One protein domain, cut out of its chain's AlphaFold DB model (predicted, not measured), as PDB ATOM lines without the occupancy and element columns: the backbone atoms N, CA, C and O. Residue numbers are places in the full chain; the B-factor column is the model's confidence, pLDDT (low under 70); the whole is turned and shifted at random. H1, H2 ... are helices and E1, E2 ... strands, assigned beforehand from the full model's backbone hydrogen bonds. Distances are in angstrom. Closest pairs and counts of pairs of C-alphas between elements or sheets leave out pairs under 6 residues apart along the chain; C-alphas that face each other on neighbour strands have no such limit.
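What this domain is: This is residues 55 to 201 of the 243 residues of an uncharacterized protein of Acholeplasmataceae bacterium (UniProt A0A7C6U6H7). Two twisted four-stranded sheets stand face to face as a sandwich, their strands crossed at 40 degrees, and the long E2-E3 hairpin reaches past the second sheet to small helix H2 at one end. H1 only grazes the second sheet. The printed part has 147 residues, with eight named strands and two named helices that follow along the chain as E1 E2 E3 E4 E5 H1 E6 E7 E8 H2, and its class is mostly strand, with 64 of the 75 residues in named elements held by strands. The sheets, E1 - E2 - E3 - E6 and E5 - E4 - E7 - E8, are antiparallel throughout. The whole is compact, with a radius of gyration of the C-alphas of 15.9 A, and spans 47 by 33 by 31 A.

Where its parts are: E1, residues 55 to 62, begins with C-alpha 55 at (148.012, 178.475, 198.160), is 20.4 A long and bends by 54 degrees at residue 58. E2, residues 66 to 77, is 31.8 A long and bends by 59 degrees at residue 74. E3, residues 80 to 91, is 34.6 A long. E4 is residues 111 to 115, E5 119 to 122, H1 123 to 128, and E6 145 to 150. E7, residues 156 to 163, and E8, residues 169 to 177, are 22.1 A and 22.5 A long. H2, residues 187 to 191, ends with C-alpha 191 at (143.409, 167.943, 199.343).

How they stand to each other: E1, E2 and E3 form a meander, each strand the antiparallel neighbour of the one before, with N 61 and O 68 at 2.9 A and N 73 and O 84 at 2.8 A, within hydrogen-bond range. E6 is an edge strand beside E3, with N 87 and O 148 at 2.8 A. In the other sheet, N 114 and O 121 are 2.9 A apart across the hairpin E4 and E5, N 113 and O 161 2.9 A across E4 and E7, and N 160 and O 173 2.8 A across the hairpin E7 and E8. The parts of the sheets that face each other are 10.6 A centre to centre. E1 and E8 are near each other, while E3 and E8 are apart. The closest C-alphas of E4 and H1, Leu 112 and His 123, are 5.5 A apart. H2 is on the first sheet at a height of 7.7 A, only just over none of its strands, with 2 of its 5 C-alphas falling on E3; C-alphas 81 and 187 are their closest, 5.2 A apart. Every O i to N i+4 pair is within range in H2, and 1 of 2 in H1.

The domain as a whole: The C-alphas farthest apart, Asn 95 and Glu 189, are 47.6 A apart. The printed part has no cut. The links E3 to E4 and H1 to E6 are long, with 19 and 16 residues. Mean pLDDT of the printed part is 84.9; residue 103 and residues 129 to 141 are under 70.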
ATOM      1  N   PHE A  55     146.933 177.685 198.735       96.44
ATOM      2  CA  PHE A  55     148.012 178.475 198.160       96.44
ATOM      3  C   PHE A  55     149.332 178.230 198.883       96.44
ATOM      4  O   PHE A  55     149.356 177.795 200.032       96.44
ATOM      5  N   ARG A  56     150.440 178.556 198.225       95.50
ATOM      6  CA  ARG A  56     151.767 178.609 198.839       95.50
ATOM      7  C   ARG A  56     152.611 179.696 198.199       95.50
ATOM      8  O   ARG A  56     152.472 179.988 197.013       95.50
ATOM      9  N   LYS A  57     153.504 180.299 198.977       95.06
ATOM     10  CA  LYS A  57     154.439 181.306 198.467       95.06
ATOM     11  C   LYS A  57     155.538 180.618 197.658       95.06
ATOM     12  O   LYS A  57     156.128 179.649 198.128       95.06
ATOM     13  N   LYS A  58     155.810 181.110 196.450       93.06
ATOM     14  CA  LYS A  58     156.863 180.582 195.566       93.06
ATOM     15  C   LYS A  58     158.058 181.505 195.494       93.06
ATOM     16  O   LYS A  58     159.192 181.037 195.475       93.06
ATOM     17  N   TYR A  59     157.789 182.802 195.410       89.19
ATOM     18  CA  TYR A  59     158.812 183.779 195.091       89.19
ATOM     19  C   TYR A  59     158.512 185.121 195.747       89.19
ATOM     20  O   TYR A  59     157.351 185.484 195.955       89.19
ATOM     21  N   GLU A  60     159.571 185.852 196.072       94.25
ATOM     22  CA  GLU A  60     159.505 187.230 196.537       94.25
ATOM     23  C   GLU A  60     160.680 188.015 195.963       94.25
ATOM     24  O   GLU A  60     161.828 187.586 196.066       94.25
ATOM     25  N   ILE A  61     160.375 189.171 195.379       93.06
ATOM     26  CA  ILE A  61     161.357 190.149 194.911       93.06
ATOM     27  C   ILE A  61     161.086 191.433 195.681       93.06
ATOM     28  O   ILE A  61     159.980 191.964 195.618       93.06
ATOM     29  N   ILE A  62     162.082 191.937 196.399       91.38
ATOM     30  CA  ILE A  62     162.005 193.225 197.089       91.38
ATOM     31  C   ILE A  62     163.159 194.085 196.597       91.38
ATOM     32  O   ILE A  62     164.312 193.649 196.633       91.38
ATOM     33  N   ASN A  63     162.864 195.315 196.190       87.88
ATOM     34  CA  ASN A  63     163.876 196.347 195.998       87.88
ATOM     35  C   ASN A  63     163.415 197.687 196.600       87.88
ATOM     36  O   ASN A  63     162.531 197.716 197.451       87.88
ATOM     37  N   SER A  64     164.061 198.791 196.219       86.19
ATOM     38  CA  SER A  64     163.736 200.136 196.714       86.19
ATOM     39  C   SER A  64     162.378 200.667 196.259       86.19
ATOM     40  O   SER A  64     161.804 201.511 196.946       86.19
ATOM     41  N   ASP A  65     161.882 200.209 195.114       86.19
ATOM     42  CA  ASP A  65     160.783 200.860 194.403       86.19
ATOM     43  C   ASP A  65     159.509 200.022 194.408       86.19
ATOM     44  O   ASP A  65     158.405 200.565 194.488       86.19
ATOM     45  N   TYR A  66     159.654 198.699 194.409       88.44
ATOM     46  CA  TYR A  66     158.547 197.762 194.379       88.44
ATOM     47  C   TYR A  66     158.831 196.489 195.182       88.44
ATOM     48  O   TYR A  66     159.966 196.124 195.501       88.44
ATOM     49  N   GLN A  67     157.747 195.775 195.465       92.50
ATOM     50  CA  GLN A  67     157.774 194.434 196.022       92.50
ATOM     51  C   GLN A  67     156.840 193.532 195.222       92.50
ATOM     52  O   GLN A  67     155.670 193.854 195.034       92.50
ATOM     53  N   ILE A  68     157.350 192.386 194.782       94.12
ATOM     54  CA  ILE A  68     156.584 191.371 194.061       94.12
ATOM     55  C   ILE A  68     156.479 190.130 194.936       94.12
ATOM     56  O   ILE A  68     157.498 189.587 195.362       94.12
ATOM     57  N   HIS A  69     155.259 189.645 195.164       95.88
ATOM     58  CA  HIS A  69     155.024 188.328 195.756       95.88
ATOM     59  C   HIS A  69     154.331 187.428 194.754       95.88
ATOM     60  O   HIS A  69     153.296 187.788 194.197       95.88
ATOM     61  N   VAL A  70     154.879 186.232 194.582       95.62
ATOM     62  CA  VAL A  70     154.296 185.202 193.730       95.62
ATOM     63  C   VAL A  70     153.824 184.052 194.602       95.62
ATOM     64  O   VAL A  70     154.603 183.464 195.363       95.62
ATOM     65  N   PHE A  71     152.555 183.700 194.451       96.19
ATOM     66  CA  PHE A  71     151.943 182.548 195.092       96.19
ATOM     67  C   PHE A  71     151.476 181.561 194.036       96.19
ATOM     68  O   PHE A  71     150.858 181.948 193.054       96.19
ATOM     69  N   GLU A  72     151.726 180.283 194.266       94.75
ATOM     70  CA  GLU A  72     151.035 179.228 193.538       94.75
ATOM     71  C   GLU A  72     149.725 178.950 194.266       94.75
ATOM     72  O   GLU A  72     149.698 178.872 195.498       94.75
ATOM     73  N   ILE A  73     148.640 178.830 193.517       94.44
ATOM     74  CA  ILE A  73     147.298 178.622 194.043       94.44
ATOM     75  C   ILE A  73     146.683 177.363 193.446       94.44
ATOM     76  O   ILE A  73     147.011 176.969 192.328       94.44
ATOM     77  N   ILE A  74     145.757 176.760 194.185       93.44
ATOM     78  CA  ILE A  74     144.848 175.741 193.665       93.44
ATOM     79  C   ILE A  74     143.445 176.316 193.738       93.44
ATOM     80  O   ILE A  74     142.960 176.639 194.825       93.44
ATOM     81  N   SER A  75     142.807 176.420 192.579       90.50
ATOM     82  CA  SER A  75     141.432 176.886 192.411       90.50
ATOM     83  C   SER A  75     140.552 175.758 191.882       90.50
ATOM     84  O   SER A  75     141.023 174.655 191.615       90.50
ATOM     85  N   GLU A  76     139.258 176.030 191.737       87.75
ATOM     86  CA  GLU A  76     138.303 175.101 191.141       87.75
ATOM     87  C   GLU A  76     137.620 175.754 189.945       87.75
ATOM     88  O   GLU A  76     136.991 176.805 190.073       87.75
ATOM     89  N   GLU A  77     137.695 175.098 188.792       85.00
ATOM     90  CA  GLU A  77     136.924 175.453 187.609       85.00
ATOM     91  C   GLU A  77     136.114 174.236 187.161       85.00
ATOM     92  O   GLU A  77     136.644 173.141 186.999       85.00
ATOM     93  N   LYS A  78     134.797 174.402 186.975       86.25
ATOM     94  CA  LYS A  78     133.890 173.325 186.519       86.25
ATOM     95  C   LYS A  78     134.003 172.023 187.345       86.25
ATOM     96  O   LYS A  78     133.772 170.944 186.807       86.25
ATOM     97  N   LYS A  79     134.249 172.141 188.660       87.38
ATOM     98  CA  LYS A  79     134.467 171.036 189.627       87.38
ATOM     99  C   LYS A  79     135.806 170.306 189.497       87.38
ATOM    100  O   LYS A  79     135.982 169.232 190.066       87.38
ATOM    101  N   THR A  80     136.739 170.871 188.747       90.50
ATOM    102  CA  THR A  80     138.089 170.348 188.594       90.50
ATOM    103  C   THR A  80     139.070 171.309 189.245       90.50
ATOM    104  O   THR A  80     138.972 172.525 189.075       90.50
ATOM    105  N   ALA A  81     140.004 170.759 190.008       91.25
ATOM    106  CA  ALA A  81     141.105 171.497 190.585       91.25
ATOM    107  C   ALA A  81     142.062 171.950 189.475       91.25
ATOM    108  O   ALA A  81     142.464 171.155 188.623       91.25
ATOM    109  N   ILE A  82     142.435 173.223 189.508       90.00
ATOM    110  CA  ILE A  82     143.392 173.835 188.584       90.00
ATOM    111  C   ILE A  82     144.491 174.528 189.383       90.00
ATOM    112  O   ILE A  82     144.231 175.056 190.466       90.00
ATOM    113  N   ILE A  83     145.718 174.518 188.864       90.88
ATOM    114  CA  ILE A  83     146.866 175.182 189.492       90.88
ATOM    115  C   ILE A  83     147.133 176.472 188.739       90.88
ATOM    116  O   ILE A  83     147.214 176.461 187.513       90.88
ATOM    117  N   GLY A  84     147.298 177.564 189.470       91.25
ATOM    118  CA  GLY A  84     147.632 178.864 188.911       91.25
ATOM    119  C   GLY A  84     148.717 179.564 189.705       91.25
ATOM    120  O   GLY A  84     149.148 179.100 190.759       91.25
ATOM    121  N   ASN A  85     149.133 180.714 189.201       92.31
ATOM    122  CA  ASN A  85     150.032 181.632 189.870       92.31
ATOM    123  C   ASN A  85     149.334 182.969 190.057       92.31
ATOM    124  O   ASN A  85     148.751 183.513 189.122       92.31
ATOM    125  N   VAL A  86     149.438 183.502 191.263       93.25
ATOM    126  CA  VAL A  86     149.035 184.853 191.611       93.25
ATOM    127  C   VAL A  86     150.286 185.696 191.786       93.25
ATOM    128  O   VAL A  86     151.185 185.319 192.537       93.25
ATOM    129  N   VAL A  87     150.321 186.851 191.132       94.19
ATOM    130  CA  VAL A  87     151.408 187.826 191.233       94.19
ATOM    131  C   VAL A  87     150.854 189.115 191.826       94.19
ATOM    132  O   VAL A  87     150.021 189.775 191.208       94.19
ATOM    133  N   PHE A  88     151.323 189.478 193.016       93.38
ATOM    134  CA  PHE A  88     151.065 190.778 193.630       93.38
ATOM    135  C   PHE A  88     152.260 191.690 193.405       93.38
ATOM    136  O   PHE A  88     153.391 191.279 193.652       93.38
ATOM    137  N   VAL A  89     152.006 192.928 192.996       91.75
ATOM    138  CA  VAL A  89     152.999 193.986 192.828       91.75
ATOM    139  C   VAL A  89     152.595 195.165 193.706       91.75
ATOM    140  O   VAL A  89     151.639 195.880 193.404       91.75
ATOM    141  N   SER A  90     153.329 195.368 194.791       89.19
ATOM    142  CA  SER A  90     153.200 196.530 195.666       89.19
ATOM    143  C   SER A  90     154.185 197.611 195.275       89.19
ATOM    144  O   SER A  90     155.359 197.348 195.013       89.19
ATOM    145  N   ASN A  91     153.708 198.846 195.322       83.94
ATOM    146  CA  ASN A  91     154.539 200.026 195.196       83.94
ATOM    147  C   ASN A  91     155.147 200.392 196.561       83.94
ATOM    148  O   ASN A  91     154.405 200.703 197.495       83.94
ATOM    149  N   LEU A  92     156.478 200.406 196.663       83.50
ATOM    150  CA  LEU A  92     157.190 200.903 197.845       83.50
ATOM    151  C   LEU A  92     157.565 202.387 197.702       83.50
ATOM    152  O   LEU A  92     157.619 203.107 198.703       83.50
ATOM    153  N   ASN A  93     157.760 202.868 196.470       80.62
ATOM    154  CA  ASN A  93     158.130 204.244 196.162       80.62
ATOM    155  C   ASN A  93     157.114 204.980 195.266       80.62
ATOM    156  O   ASN A  93     157.221 205.022 194.038       80.62
ATOM    157  N   LYS A  94     156.229 205.711 195.961       74.25
ATOM    158  CA  LYS A  94     155.392 206.853 195.526       74.25
ATOM    159  C   LYS A  94     155.780 207.529 194.211       74.25
ATOM    160  O   LYS A  94     154.953 207.786 193.341       74.25
ATOM    161  N   ASN A  95     157.046 207.923 194.167       73.81
ATOM    162  CA  ASN A  95     157.552 208.906 193.224       73.81
ATOM    163  C   ASN A  95     158.155 208.270 191.970       73.81
ATOM    164  O   ASN A  95     158.324 208.971 190.976       73.81
ATOM    165  N   LEU A  96     158.506 206.981 192.026       71.44
ATOM    166  CA  LEU A  96     159.177 206.272 190.934       71.44
ATOM    167  C   LEU A  96     158.299 205.193 190.300       71.44
ATOM    168  O   LEU A  96     158.440 204.941 189.110       71.44
ATOM    169  N   PHE A  97     157.359 204.616 191.051       75.75
ATOM    170  CA  PHE A  97     156.429 203.623 190.530       75.75
ATOM    171  C   PHE A  97     155.020 204.220 190.475       75.75
ATOM    172  O   PHE A  97     154.347 204.374 191.497       75.75
ATOM    173  N   GLN A  98     154.577 204.623 189.287       81.44
ATOM    174  CA  GLN A  98     153.233 205.163 189.101       81.44
ATOM    175  C   GLN A  98     152.221 204.014 189.057       81.44
ATOM    176  O   GLN A  98     152.414 203.042 188.337       81.44
ATOM    177  N   LEU A  99     151.144 204.143 189.832       81.44
ATOM    178  CA  LEU A  99     149.974 203.277 189.720       81.44
ATOM    179  C   LEU A  99     148.905 204.006 188.913       81.44
ATOM    180  O   LEU A  99     148.703 205.207 189.107       81.44
ATOM    181  N   SER A 100     148.187 203.273 188.077       80.69
ATOM    182  CA  SER A 100     147.044 203.790 187.334       80.69
ATOM    183  C   SER A 100     145.906 204.227 188.252       80.69
ATOM    184  O   SER A 100     145.714 203.705 189.360       80.69
ATOM    185  N   GLU A 101     145.158 205.244 187.825       76.25
ATOM    186  CA  GLU A 101     144.130 205.852 188.674       76.25
ATOM    187  C   GLU A 101     142.891 204.957 188.808       76.25
ATOM    188  O   GLU A 101     142.373 204.779 189.920       76.25
ATOM    189  N   ASP A 102     142.466 204.344 187.702       74.25
ATOM    190  CA  ASP A 102     141.347 203.411 187.620       74.25
ATOM    191  C   ASP A 102     141.486 202.413 186.454       74.25
ATOM    192  O   ASP A 102     142.406 202.511 185.648       74.25
ATOM    193  N   LEU A 103     140.547 201.458 186.387       67.94
ATOM    194  CA  LEU A 103     140.529 200.330 185.442       67.94
ATOM    195  C   LEU A 103     140.615 200.724 183.960       67.94
ATOM    196  O   LEU A 103     140.972 199.890 183.134       67.94
ATOM    197  N   TYR A 104     140.237 201.950 183.621       73.75
ATOM    198  CA  TYR A 104     140.110 202.423 182.248       73.75
ATOM    199  C   TYR A 104     141.058 203.581 181.947       73.75
ATOM    200  O   TYR A 104     140.815 204.323 180.996       73.75
ATOM    201  N   ASP A 105     142.118 203.750 182.738       79.50
ATOM    202  CA  ASP A 105     143.164 204.719 182.437       79.50
ATOM    203  C   ASP A 105     143.808 204.380 181.083       79.50
ATOM    204  O   ASP A 105     144.565 203.421 180.951       79.50
ATOM    205  N   GLU A 106     143.480 205.167 180.057       81.38
ATOM    206  CA  GLU A 106     143.912 204.938 178.674       81.38
ATOM    207  C   GLU A 106     145.433 205.048 178.494       81.38
ATOM    208  O   GLU A 106     145.966 204.587 177.483       81.38
ATOM    209  N   ASN A 107     146.132 205.657 179.457       86.12
ATOM    210  CA  ASN A 107     147.583 205.781 179.427       86.12
ATOM    211  C   ASN A 107     148.286 204.639 180.171       86.12
ATOM    212  O   ASN A 107     149.509 204.556 180.091       86.12
ATOM    213  N   ASP A 108     147.545 203.785 180.887       85.06
ATOM    214  CA  ASP A 108     148.122 202.684 181.651       85.06
ATOM    215  C   ASP A 108     148.634 201.580 180.723       85.06
ATOM    216  O   ASP A 108     147.865 200.841 180.105       85.06
ATOM    217  N   GLN A 109     149.956 201.457 180.647       87.44
ATOM    218  CA  GLN A 109     150.629 200.378 179.926       87.44
ATOM    219  C   GLN A 109     151.130 199.269 180.858       87.44
ATOM    220  O   GLN A 109     151.874 198.389 180.416       87.44
ATOM    221  N   THR A 110     150.702 199.269 182.127       87.88
ATOM    222  CA  THR A 110     151.078 198.219 183.072       87.88
ATOM    223  C   THR A 110     150.573 196.875 182.570       87.88
ATOM    224  O   THR A 110     149.394 196.692 182.260       87.88
ATOM    225  N   ASN A 111     151.479 195.908 182.482       89.31
ATOM    226  CA  ASN A 111     151.166 194.600 181.933       89.31
ATOM    227  C   ASN A 111     151.952 193.510 182.654       89.31
ATOM    228  O   ASN A 111     153.080 193.718 183.102       89.31
ATOM    229  N   LEU A 112     151.367 192.317 182.691       91.56
ATOM    230  CA  LEU A 112     152.102 191.081 182.896       91.56
ATOM    231  C   LEU A 112     152.056 190.307 181.583       91.56
ATOM    232  O   LEU A 112     150.972 189.931 181.130       91.56
ATOM    233  N   THR A 113     153.220 190.024 181.007       93.38
ATOM    234  CA  THR A 113     153.337 189.047 179.923       93.38
ATOM    235  C   THR A 113     153.995 187.783 180.439       93.38
ATOM    236  O   THR A 113     154.983 187.859 181.169       93.38
ATOM    237  N   VAL A 114     153.484 186.626 180.025       92.06
ATOM    238  CA  VAL A 114     154.107 185.334 180.311       92.06
ATOM    239  C   VAL A 114     154.450 184.645 179.000       92.06
ATOM    240  O   VAL A 114     153.606 184.481 178.112       92.06
ATOM    241  N   THR A 115     155.711 184.251 178.876       93.19
ATOM    242  CA  THR A 115     156.266 183.601 177.688       93.19
ATOM    243  C   THR A 115     156.894 182.260 178.062       93.19
ATOM    244  O   THR A 115     157.255 182.033 179.213       93.19
ATOM    245  N   SER A 116     156.983 181.351 177.095       89.75
ATOM    246  CA  SER A 116     157.787 180.129 177.201       89.75
ATOM    247  C   SER A 116     158.625 180.019 175.921       89.75
ATOM    248  O   SER A 116     159.648 180.685 175.826       89.75
ATOM    249  N   ASP A 117     158.132 179.342 174.878       84.38
ATOM    250  CA  ASP A 117     158.721 179.407 173.520       84.38
ATOM    251  C   ASP A 117     158.160 180.568 172.675       84.38
ATOM    252  O   ASP A 117     158.787 181.070 171.745       84.38
ATOM    253  N   VAL A 118     156.926 180.964 172.984       86.00
ATOM    254  CA  VAL A 118     156.169 182.062 172.373       86.00
ATOM    255  C   VAL A 118     155.390 182.786 173.474       86.00
ATOM    256  O   VAL A 118     155.333 182.311 174.613       86.00
ATOM    257  N   LEU A 119     154.779 183.930 173.153       84.75
ATOM    258  CA  LEU A 119     153.863 184.616 174.064       84.75
ATOM    259  C   LEU A 119     152.645 183.730 174.355       84.75
ATOM    260  O   LEU A 119     151.889 183.403 173.443       84.75
ATOM    261  N   VAL A 120     152.473 183.348 175.622       87.69
ATOM    262  CA  VAL A 120     151.347 182.520 176.089       87.69
ATOM    263  C   VAL A 120     150.257 183.398 176.695       87.69
ATOM    264  O   VAL A 120     149.075 183.085 176.585       87.69
ATOM    265  N   TYR A 121     150.646 184.510 177.315       87.19
ATOM    266  CA  TYR A 121     149.733 185.370 178.051       87.19
ATOM    267  C   TYR A 121     150.186 186.828 178.040       87.19
ATOM    268  O   TYR A 121     151.373 187.121 178.173       87.19
ATOM    269  N   SER A 122     149.218 187.734 177.933       85.06
ATOM    270  CA  SER A 122     149.379 189.183 178.065       85.06
ATOM    271  C   SER A 122     148.108 189.728 178.700       85.06
ATOM    272  O   SER A 122     147.024 189.594 178.129       85.06
ATOM    273  N   HIS A 123     148.234 190.329 179.882       83.06
ATOM    274  CA  HIS A 123     147.088 190.852 180.615       83.06
ATOM    275  C   HIS A 123     146.323 191.916 179.804       83.06
ATOM    276  O   HIS A 123     145.098 191.845 179.678       83.06
ATOM    277  N   LEU A 124     147.041 192.867 179.197       81.38
ATOM    278  CA  LEU A 124     146.431 193.919 178.375       81.38
ATOM    279  C   LEU A 124     145.719 193.373 177.132       81.38
ATOM    280  O   LEU A 124     144.696 193.921 176.720       81.38
ATOM    281  N   ASP A 125     146.240 192.313 176.514       80.50
ATOM    282  CA  ASP A 125     145.571 191.702 175.363       80.50
ATOM    283  C   ASP A 125     144.349 190.894 175.785       80.50
ATOM    284  O   ASP A 125     143.345 190.891 175.076       80.50
ATOM    285  N   GLU A 126     144.381 190.283 176.967       74.56
ATOM    286  CA  GLU A 126     143.228 189.584 177.512       74.56
ATOM    287  C   GLU A 126     142.089 190.531 177.910       74.56
ATOM    288  O   GLU A 126     140.933 190.240 177.612       74.56
ATOM    289  N   LEU A 127     142.381 191.710 178.474       72.75
ATOM    290  CA  LEU A 127     141.356 192.731 178.746       72.75
ATOM    291  C   LEU A 127     140.568 193.138 177.488       72.75
ATOM    292  O   LEU A 127     139.387 193.486 177.573       72.75
ATOM    293  N   LYS A 128     141.192 193.073 176.303       72.44
ATOM    294  CA  LYS A 128     140.515 193.330 175.019       72.44
ATOM    295  C   LYS A 128     139.549 192.195 174.648       72.44
ATOM    296  O   LYS A 128     138.586 192.421 173.912       72.44
ATOM    297  N   LEU A 129     139.772 190.987 175.161       64.44
ATOM    298  CA  LEU A 129     138.993 189.776 174.911       64.44
ATOM    299  C   LEU A 129     137.882 189.622 175.964       64.44
ATOM    300  O   LEU A 129     137.916 188.732 176.804       64.44
ATOM    301  N   LYS A 130     136.848 190.470 175.871       55.06
ATOM    302  CA  LYS A 130     135.721 190.601 176.828       55.06
ATOM    303  C   LYS A 130     135.021 189.306 177.299       55.06
ATOM    304  O   LYS A 130     134.316 189.364 178.299       55.06
ATOM    305  N   ASP A 131     135.190 188.173 176.612       46.44
ATOM    306  CA  ASP A 131     134.447 186.925 176.862       46.44
ATOM    307  C   ASP A 131     135.333 185.677 177.085       46.44
ATOM    308  O   ASP A 131     134.806 184.575 177.251       46.44
ATOM    309  N   LYS A 132     136.670 185.803 177.079       43.19
ATOM    310  CA  LYS A 132     137.609 184.673 177.258       43.19
ATOM    311  C   LYS A 132     138.649 184.984 178.329       43.19
ATOM    312  O   LYS A 132     139.846 184.984 178.058       43.19
ATOM    313  N   PHE A 133     138.158 185.263 179.532       48.69
ATOM    314  CA  PHE A 133     139.011 185.559 180.671       48.69
ATOM    315  C   PHE A 133     139.650 184.277 181.227       48.69
ATOM    316  O   PHE A 133     138.952 183.426 181.776       48.69
ATOM    317  N   ILE A 134     140.963 184.140 181.063       44.84
ATOM    318  CA  ILE A 134     141.828 183.127 181.680       44.84
ATOM    319  C   ILE A 134     142.568 183.740 182.892       44.84
ATOM    320  O   ILE A 134     143.003 183.020 183.783       44.84
ATOM    321  N   SER A 135     142.634 185.068 183.007       46.09
ATOM    322  CA  SER A 135     143.175 185.825 184.133       46.09
ATOM    323  C   SER A 135     142.205 186.876 184.649       46.09
ATOM    324  O   SER A 135     141.311 187.366 183.963       46.09
ATOM    325  N   GLN A 136     142.411 187.264 185.901       52.34
ATOM    326  CA  GLN A 136     141.818 188.470 186.454       52.34
ATOM    327  C   GLN A 136     142.951 189.317 187.002       52.34
ATOM    328  O   GLN A 136     143.766 188.813 187.782       52.34
ATOM    329  N   SER A 137     142.994 190.586 186.604       54.22
ATOM    330  CA  SER A 137     143.808 191.571 187.297       54.22
ATOM    331  C   SER A 137     142.929 192.551 188.054       54.22
ATOM    332  O   SER A 137     141.823 192.901 187.636       54.22
ATOM    333  N   TYR A 138     143.446 192.998 189.188       59.72
ATOM    334  CA  TYR A 138     142.863 194.084 189.953       59.72
ATOM    335  C   TYR A 138     144.011 194.961 190.419       59.72
ATOM    336  O   TYR A 138     144.741 194.586 191.332       59.72
ATOM    337  N   GLY A 139     144.206 196.124 189.804       56.06
ATOM    338  CA  GLY A 139     145.316 196.949 190.238       56.06
ATOM    339  C   GLY A 139     145.293 198.375 189.772       56.06
ATOM    340  O   GLY A 139     145.584 198.632 188.623       56.06
ATOM    341  N   TYR A 140     144.929 199.269 190.685       65.50
ATOM    342  CA  TYR A 140     144.795 200.708 190.473       65.50
ATOM    343  C   TYR A 140     144.935 201.389 191.836       65.50
ATOM    344  O   TYR A 140     144.902 200.726 192.881       65.50
ATOM    345  N   ARG A 141     144.998 202.719 191.880       62.28
ATOM    346  CA  ARG A 141     145.078 203.521 193.116       62.28
ATOM    347  C   ARG A 141     144.068 203.105 194.198       62.28
ATOM    348  O   ARG A 141     144.351 203.226 195.388       62.28
ATOM    349  N   LYS A 142     142.907 202.568 193.797       71.44
ATOM    350  CA  LYS A 142     141.889 201.992 194.692       71.44
ATOM    351  C   LYS A 142     142.412 200.843 195.567       71.44
ATOM    352  O   LYS A 142     141.972 200.735 196.711       71.44
ATOM    353  N   TYR A 143     143.287 199.993 195.037       74.25
ATOM    354  CA  TYR A 143     143.831 198.808 195.710       74.25
ATOM    355  C   TYR A 143     145.289 198.980 196.152       74.25
ATOM    356  O   TYR A 143     145.738 198.212 196.987       74.25
ATOM    357  N   GLN A 144     145.970 200.034 195.685       78.88
ATOM    358  CA  GLN A 144     147.357 200.391 196.032       78.88
ATOM    359  C   GLN A 144     148.448 199.432 195.519       78.88
ATOM    360  O   GLN A 144     149.589 199.501 195.965       78.88
ATOM    361  N   GLY A 145     148.133 198.603 194.529       86.31
ATOM    362  CA  GLY A 145     149.096 197.757 193.828       86.31
ATOM    363  C   GLY A 145     148.421 196.999 192.696       86.31
ATOM    364  O   GLY A 145     147.233 197.222 192.460       86.31
ATOM    365  N   TYR A 146     149.163 196.127 192.013       87.12
ATOM    366  CA  TYR A 146     148.651 195.271 190.943       87.12
ATOM    367  C   TYR A 146     148.549 193.811 191.374       87.12
ATOM    368  O   TYR A 146     149.435 193.285 192.041       87.12
ATOM    369  N   TYR A 147     147.464 193.157 190.983       87.69
ATOM    370  CA  TYR A 147     147.215 191.729 191.164       87.69
ATOM    371  C   TYR A 147     147.070 191.097 189.788       87.69
ATOM    372  O   TYR A 147     146.295 191.618 188.998       87.69
ATOM    373  N   TYR A 148     147.751 189.988 189.516       89.19
ATOM    374  CA  TYR A 148     147.594 189.206 188.291       89.19
ATOM    375  C   TYR A 148     147.395 187.734 188.623       89.19
ATOM    376  O   TYR A 148     147.968 187.231 189.589       89.19
ATOM    377  N   LEU A 149     146.637 187.034 187.785       88.88
ATOM    378  CA  LEU A 149     146.390 185.603 187.901       88.88
ATOM    379  C   LEU A 149     146.737 184.917 186.579       88.88
ATOM    380  O   LEU A 149     146.294 185.368 185.537       88.88
ATOM    381  N   PHE A 150     147.503 183.834 186.603       89.44
ATOM    382  CA  PHE A 150     147.868 183.085 185.401       89.44
ATOM    383  C   PHE A 150     147.748 181.581 185.646       89.44
ATOM    384  O   PHE A 150     148.355 181.060 186.583       89.44
ATOM    385  N   PHE A 151     147.010 180.874 184.791       89.06
ATOM    386  CA  PHE A 151     146.883 179.417 184.836       89.06
ATOM    387  C   PHE A 151     147.687 178.788 183.688       89.06
ATOM    388  O   PHE A 151     147.290 178.926 182.531       89.06
ATOM    389  N   PRO A 152     148.824 178.130 183.970       87.69
ATOM    390  CA  PRO A 152     149.595 177.440 182.943       87.69
ATOM    391  C   PRO A 152     148.836 176.223 182.399       87.69
ATOM    392  O   PRO A 152     148.229 175.468 183.153       87.69
ATOM    393  N   GLU A 153     148.918 176.000 181.086       83.25
ATOM    394  CA  GLU A 153     148.250 174.869 180.419       83.25
ATOM    395  C   GLU A 153     149.132 173.614 180.316       83.25
ATOM    396  O   GLU A 153     148.630 172.499 180.191       83.25
ATOM    397  N   LYS A 154     150.458 173.792 180.337       86.88
ATOM    398  CA  LYS A 154     151.449 172.721 180.166       86.88
ATOM    399  C   LYS A 154     152.642 172.912 181.091       86.88
ATOM    400  O   LYS A 154     153.014 174.050 181.375       86.88
ATOM    401  N   GLU A 155     153.273 171.813 181.497       90.75
ATOM    402  CA  GLU A 155     154.577 171.842 182.167       90.75
ATOM    403  C   GLU A 155     155.616 172.510 181.271       90.75
ATOM    404  O   GLU A 155     155.880 172.064 180.153       90.75
ATOM    405  N   ALA A 156     156.172 173.610 181.760       92.19
ATOM    406  CA  ALA A 156     157.186 174.375 181.064       92.19
ATOM    407  C   ALA A 156     157.869 175.337 182.035       92.19
ATOM    408  O   ALA A 156     157.382 175.623 183.136       92.19
ATOM    409  N   GLU A 157     158.993 175.867 181.580       94.44
ATOM    410  CA  GLU A 157     159.553 177.078 182.144       94.44
ATOM    411  C   GLU A 157     158.820 178.289 181.550       94.44
ATOM    412  O   GLU A 157     158.684 178.411 180.328       94.44
ATOM    413  N   TYR A 158     158.312 179.151 182.427       93.81
ATOM    414  CA  TYR A 158     157.579 180.358 182.074       93.81
ATOM    415  C   TYR A 158     158.337 181.592 182.553       93.81
ATOM    416  O   TYR A 158     158.679 181.696 183.732       93.81
ATOM    417  N   ILE A 159     158.557 182.544 181.653       96.00
ATOM    418  CA  ILE A 159     159.184 183.833 181.936       96.00
ATOM    419  C   ILE A 159     158.077 184.868 182.100       96.00
ATOM    420  O   ILE A 159     157.290 185.099 181.180       96.00
ATOM    421  N   PHE A 160     158.014 185.466 183.283       95.12
ATOM    422  CA  PHE A 160     157.094 186.527 183.658       95.12
ATOM    423  C   PHE A 160     157.822 187.858 183.507       95.12
ATOM    424  O   PHE A 160     158.796 188.114 184.215       95.12
ATOM    425  N   THR A 161     157.319 188.715 182.628       96.06
ATOM    426  CA  THR A 161     157.849 190.063 182.400       96.06
ATOM    427  C   THR A 161     156.786 191.076 182.806       96.06
ATOM    428  O   THR A 161     155.646 191.023 182.331       96.06
ATOM    429  N   LEU A 162     157.149 191.977 183.716       93.19
ATOM    430  CA  LEU A 162     156.275 193.011 184.256       93.19
ATOM    431  C   LEU A 162     156.660 194.382 183.702       93.19
ATOM    432  O   LEU A 162     157.823 194.790 183.768       93.19
ATOM    433  N   TYR A 163     155.648 195.083 183.204       92.25
ATOM    434  CA  TYR A 163     155.750 196.414 182.617       92.25
ATOM    435  C   TYR A 163     155.092 197.427 183.540       92.25
ATOM    436  O   TYR A 163     154.062 197.126 184.148       92.25
ATOM    437  N   ASP A 164     155.696 198.601 183.665       89.19
ATOM    438  CA  ASP A 164     155.173 199.695 184.473       89.19
ATOM    439  C   ASP A 164     154.110 200.504 183.710       89.19
ATOM    440  O   ASP A 164     153.769 200.208 182.564       89.19
ATOM    441  N   TYR A 165     153.615 201.571 184.338       87.69
ATOM    442  CA  TYR A 165     152.617 202.467 183.755       87.69
ATOM    443  C   TYR A 165     153.012 203.041 182.384       87.69
ATOM    444  O   TYR A 165     152.142 203.329 181.565       87.69
ATOM    445  N   LYS A 166     154.311 203.216 182.116       89.94
ATOM    446  CA  LYS A 166     154.834 203.758 180.853       89.94
ATOM    447  C   LYS A 166     155.155 202.675 179.823       89.94
ATOM    448  O   LYS A 166     155.545 203.019 178.709       89.94
ATOM    449  N   GLY A 167     154.998 201.402 180.180       89.62
ATOM    450  CA  GLY A 167     155.326 200.264 179.330       89.62
ATOM    451  C   GLY A 167     156.806 199.882 179.388       89.62
ATOM    452  O   GLY A 167     157.284 199.170 178.506       89.62
ATOM    453  N   GLU A 168     157.548 200.343 180.396       92.31
ATOM    454  CA  GLU A 168     158.942 199.957 180.610       92.31
ATOM    455  C   GLU A 168     159.013 198.682 181.456       92.31
ATOM    456  O   GLU A 168     158.277 198.513 182.430       92.31
ATOM    457  N   ILE A 169     159.909 197.761 181.092       93.19
ATOM    458  CA  ILE A 169     160.127 196.535 181.867       93.19
ATOM    459  C   ILE A 169     160.812 196.912 183.178       93.19
ATOM    460  O   ILE A 169     161.957 197.364 183.169       93.19
ATOM    461  N   PHE A 170     160.143 196.672 184.305       91.19
ATOM    462  CA  PHE A 170     160.730 196.914 185.626       91.19
ATOM    463  C   PHE A 170     161.154 195.626 186.333       91.19
ATOM    464  O   PHE A 170     161.974 195.682 187.245       91.19
ATOM    465  N   SER A 171     160.621 194.466 185.938       93.62
ATOM    466  CA  SER A 171     161.015 193.177 186.511       93.62
ATOM    467  C   SER A 171     160.795 192.027 185.537       93.62
ATOM    468  O   SER A 171     159.784 191.971 184.840       93.62
ATOM    469  N   GLU A 172     161.703 191.057 185.577       95.38
ATOM    470  CA  GLU A 172     161.583 189.783 184.874       95.38
ATOM    471  C   GLU A 172     162.006 188.645 185.806       95.38
ATOM    472  O   GLU A 172     162.986 188.770 186.545       95.38
ATOM    473  N   PHE A 173     161.244 187.555 185.819       94.88
ATOM    474  CA  PHE A 173     161.567 186.368 186.602       94.88
ATOM    475  C   PHE A 173     160.973 185.110 185.977       94.88
ATOM    476  O   PHE A 173     160.002 185.154 185.225       94.88
ATOM    477  N   THR A 174     161.539 183.969 186.345       94.62
ATOM    478  CA  THR A 174     161.186 182.682 185.754       94.62
ATOM    479  C   THR A 174     160.538 181.766 186.783       94.62
ATOM    480  O   THR A 174     161.013 181.649 187.914       94.62
ATOM    481  N   LEU A 175     159.468 181.080 186.384       92.38
ATOM    482  CA  LEU A 175     158.818 180.037 187.168       92.38
ATOM    483  C   LEU A 175     158.759 178.739 186.375       92.38
ATOM    484  O   LEU A 175     158.256 178.681 185.257       92.38
ATOM    485  N   ASN A 176     159.224 177.670 187.010       91.31
ATOM    486  CA  ASN A 176     159.089 176.322 186.488       91.31
ATOM    487  C   ASN A 176     157.756 175.737 186.952       91.31
ATOM    488  O   ASN A 176     157.593 175.430 188.138       91.31
ATOM    489  N   TYR A 177     156.811 175.590 186.025       88.56
ATOM    490  CA  TYR A 177     155.546 174.928 186.309       88.56
ATOM    491  C   TYR A 177     155.696 173.420 186.139       88.56
ATOM    492  O   TYR A 177     156.116 172.932 185.088       88.56
ATOM    493  N   LYS A 178     155.324 172.698 187.192       86.75
ATOM    494  CA  LYS A 178     155.224 171.242 187.220       86.75
ATOM    495  C   LYS A 178     153.867 170.881 187.792       86.75
ATOM    496  O   LYS A 178     153.451 171.470 188.792       86.75
ATOM    497  N   GLU A 179     153.199 169.915 187.184       84.19
ATOM    498  CA  GLU A 179     151.956 169.376 187.703       84.19
ATOM    499  C   GLU A 179     152.227 168.751 189.074       84.19
ATOM    500  O   GLU A 179     152.974 167.784 189.220       84.19
ATOM    501  N   VAL A 180     151.627 169.330 190.115       85.75
ATOM    502  CA  VAL A 180     151.683 168.765 191.474       85.75
ATOM    503  C   VAL A 180     150.612 167.698 191.700       85.75
ATOM    504  O   VAL A 180     150.711 166.920 192.643       85.75
ATOM    505  N   PHE A 181     149.604 167.637 190.829       87.25
ATOM    506  CA  PHE A 181     148.579 166.605 190.810       87.25
ATOM    507  C   PHE A 181     148.092 166.378 189.379       87.25
ATOM    508  O   PHE A 181     148.216 167.246 188.518       87.25
ATOM    509  N   LYS A 182     147.498 165.209 189.134       84.69
ATOM    510  CA  LYS A 182     146.946 164.850 187.826       84.69
ATOM    511  C   LYS A 182     145.753 165.745 187.469       84.69
ATOM    512  O   LYS A 182     144.831 165.879 188.271       84.69
ATOM    513  N   GLN A 183     145.722 166.279 186.249       81.00
ATOM    514  CA  GLN A 183     144.569 167.042 185.757       81.00
ATOM    515  C   GLN A 183     143.258 166.234 185.833       81.00
ATOM    516  O   GLN A 183     143.242 165.016 185.630       81.00
ATOM    517  N   GLY A 184     142.142 166.919 186.099       83.25
ATOM    518  CA  GLY A 184     140.805 166.311 186.158       83.25
ATOM    519  C   GLY A 184     140.332 165.893 187.554       83.25
ATOM    520  O   GLY A 184     139.176 165.505 187.691       83.25
ATOM    521  N   LEU A 185     141.184 165.995 188.577       91.44
ATOM    522  CA  LEU A 185     140.811 165.716 189.965       91.44
ATOM    523  C   LEU A 185     139.952 166.835 190.565       91.44
ATOM    524  O   LEU A 185     140.064 167.997 190.184       91.44
ATOM    525  N   THR A 186     139.107 166.485 191.526       93.69
ATOM    526  CA  THR A 186     138.345 167.430 192.355       93.69
ATOM    527  C   THR A 186     139.220 168.030 193.460       93.69
ATOM    528  O   THR A 186     140.266 167.481 193.815       93.69
ATOM    529  N   LEU A 187     138.783 169.142 194.066       91.94
ATOM    530  CA  LEU A 187     139.482 169.725 195.222       91.94
ATOM    531  C   LEU A 187     139.608 168.744 196.394       91.94
ATOM    532  O   LEU A 187     140.632 168.736 197.072       91.94
ATOM    533  N   GLU A 188     138.580 167.926 196.633       90.81
ATOM    534  CA  GLU A 188     138.564 166.940 197.720       90.81
ATOM    535  C   GLU A 188     139.630 165.859 197.509       90.81
ATOM    536  O   GLU A 188     140.342 165.500 198.445       90.81
ATOM    537  N   GLU A 189     139.789 165.387 196.272       92.06
ATOM    538  CA  GLU A 189     140.823 164.412 195.916       92.06
ATOM    539  C   GLU A 189     142.223 165.020 196.047       92.06
ATOM    540  O   GLU A 189     143.098 164.419 196.674       92.06
ATOM    541  N   VAL A 190     142.422 166.239 195.535       91.00
ATOM    542  CA  VAL A 190     143.707 166.947 195.629       91.00
ATOM    543  C   VAL A 190     144.099 167.191 197.084       91.00
ATOM    544  O   VAL A 190     145.242 166.913 197.445       91.00
ATOM    545  N   ALA A 191     143.164 167.620 197.937       89.25
ATOM    546  CA  ALA A 191     143.409 167.943 199.343       89.25
ATOM    547  C   ALA A 191     144.101 166.814 200.124       89.25
ATOM    548  O   ALA A 191     144.916 167.086 201.001       89.25
ATOM    549  N   THR A 192     143.811 165.552 199.790       85.62
ATOM    550  CA  THR A 192     144.419 164.382 200.451       85.62
ATOM    551  C   THR A 192     145.893 164.161 200.101       85.62
ATOM    552  O   THR A 192     146.585 163.426 200.801       85.62
ATOM    553  N   SER A 193     146.368 164.794 199.027       84.44
ATOM    554  CA  SER A 193     147.708 164.616 198.458       84.44
ATOM    555  C   SER A 193     148.620 165.837 198.617       84.44
ATOM    556  O   SER A 193     149.787 165.782 198.229       84.44
ATOM    557  N   LEU A 194     148.110 166.938 199.179       87.50
ATOM    558  CA  LEU A 194     148.887 168.162 199.360       87.50
ATOM    559  C   LEU A 194     149.906 168.015 200.492       87.50
ATOM    560  O   LEU A 194     149.609 167.493 201.565       87.50
ATOM    561  N   SER A 195     151.117 168.518 200.250       85.19
ATOM    562  CA  SER A 195     152.154 168.650 201.272       85.19
ATOM    563  C   SER A 195     151.822 169.759 202.280       85.19
ATOM    564  O   SER A 195     150.997 170.633 202.018       85.19
ATOM    565  N   GLU A 196     152.529 169.770 203.413       85.62
ATOM    566  CA  GLU A 196     152.358 170.765 204.487       85.62
ATOM    567  C   GLU A 196     152.687 172.211 204.069       85.62
ATOM    568  O   GLU A 196     152.312 173.156 204.757       85.62
ATOM    569  N   GLU A 197     153.365 172.408 202.934       91.44
ATOM    570  CA  GLU A 197     153.670 173.738 202.389       91.44
ATOM    571  C   GLU A 197     152.425 174.481 201.887       91.44
ATOM    572  O   GLU A 197     152.454 175.703 201.726       91.44
ATOM    573  N   TRP A 198     151.343 173.752 201.599       94.56
ATOM    574  CA  TRP A 198     150.091 174.328 201.129       94.56
ATOM    575  C   TRP A 198     149.262 174.850 202.296       94.56
ATOM    576  O   TRP A 198     148.819 174.109 203.172       94.56
ATOM    577  N   VAL A 199     148.982 176.147 202.265       95.88
ATOM    578  CA  VAL A 199     148.100 176.801 203.224       95.88
ATOM    579  C   VAL A 199     146.661 176.644 202.758       95.88
ATOM    580  O   VAL A 199     146.309 177.032 201.644       95.88
ATOM    581  N   ALA A 200     145.813 176.102 203.630       95.31
ATOM    582  CA  ALA A 200     144.383 175.997 203.382       95.31
ATOM    583  C   ALA A 200     143.681 177.358 203.512       95.31
ATOM    584  O   ALA A 200     143.892 178.130 204.460       95.31
ATOM    585  N   GLY A 201     142.786 177.617 202.567       95.69
ATOM    586  CA  GLY A 201     141.861 178.729 202.608       95.69
ATOM    587  C   GLY A 201     140.797 178.587 203.690       95.69
ATOM    588  O   GLY A 201     140.663 177.567 204.366       95.69
TER     589      GLY A 201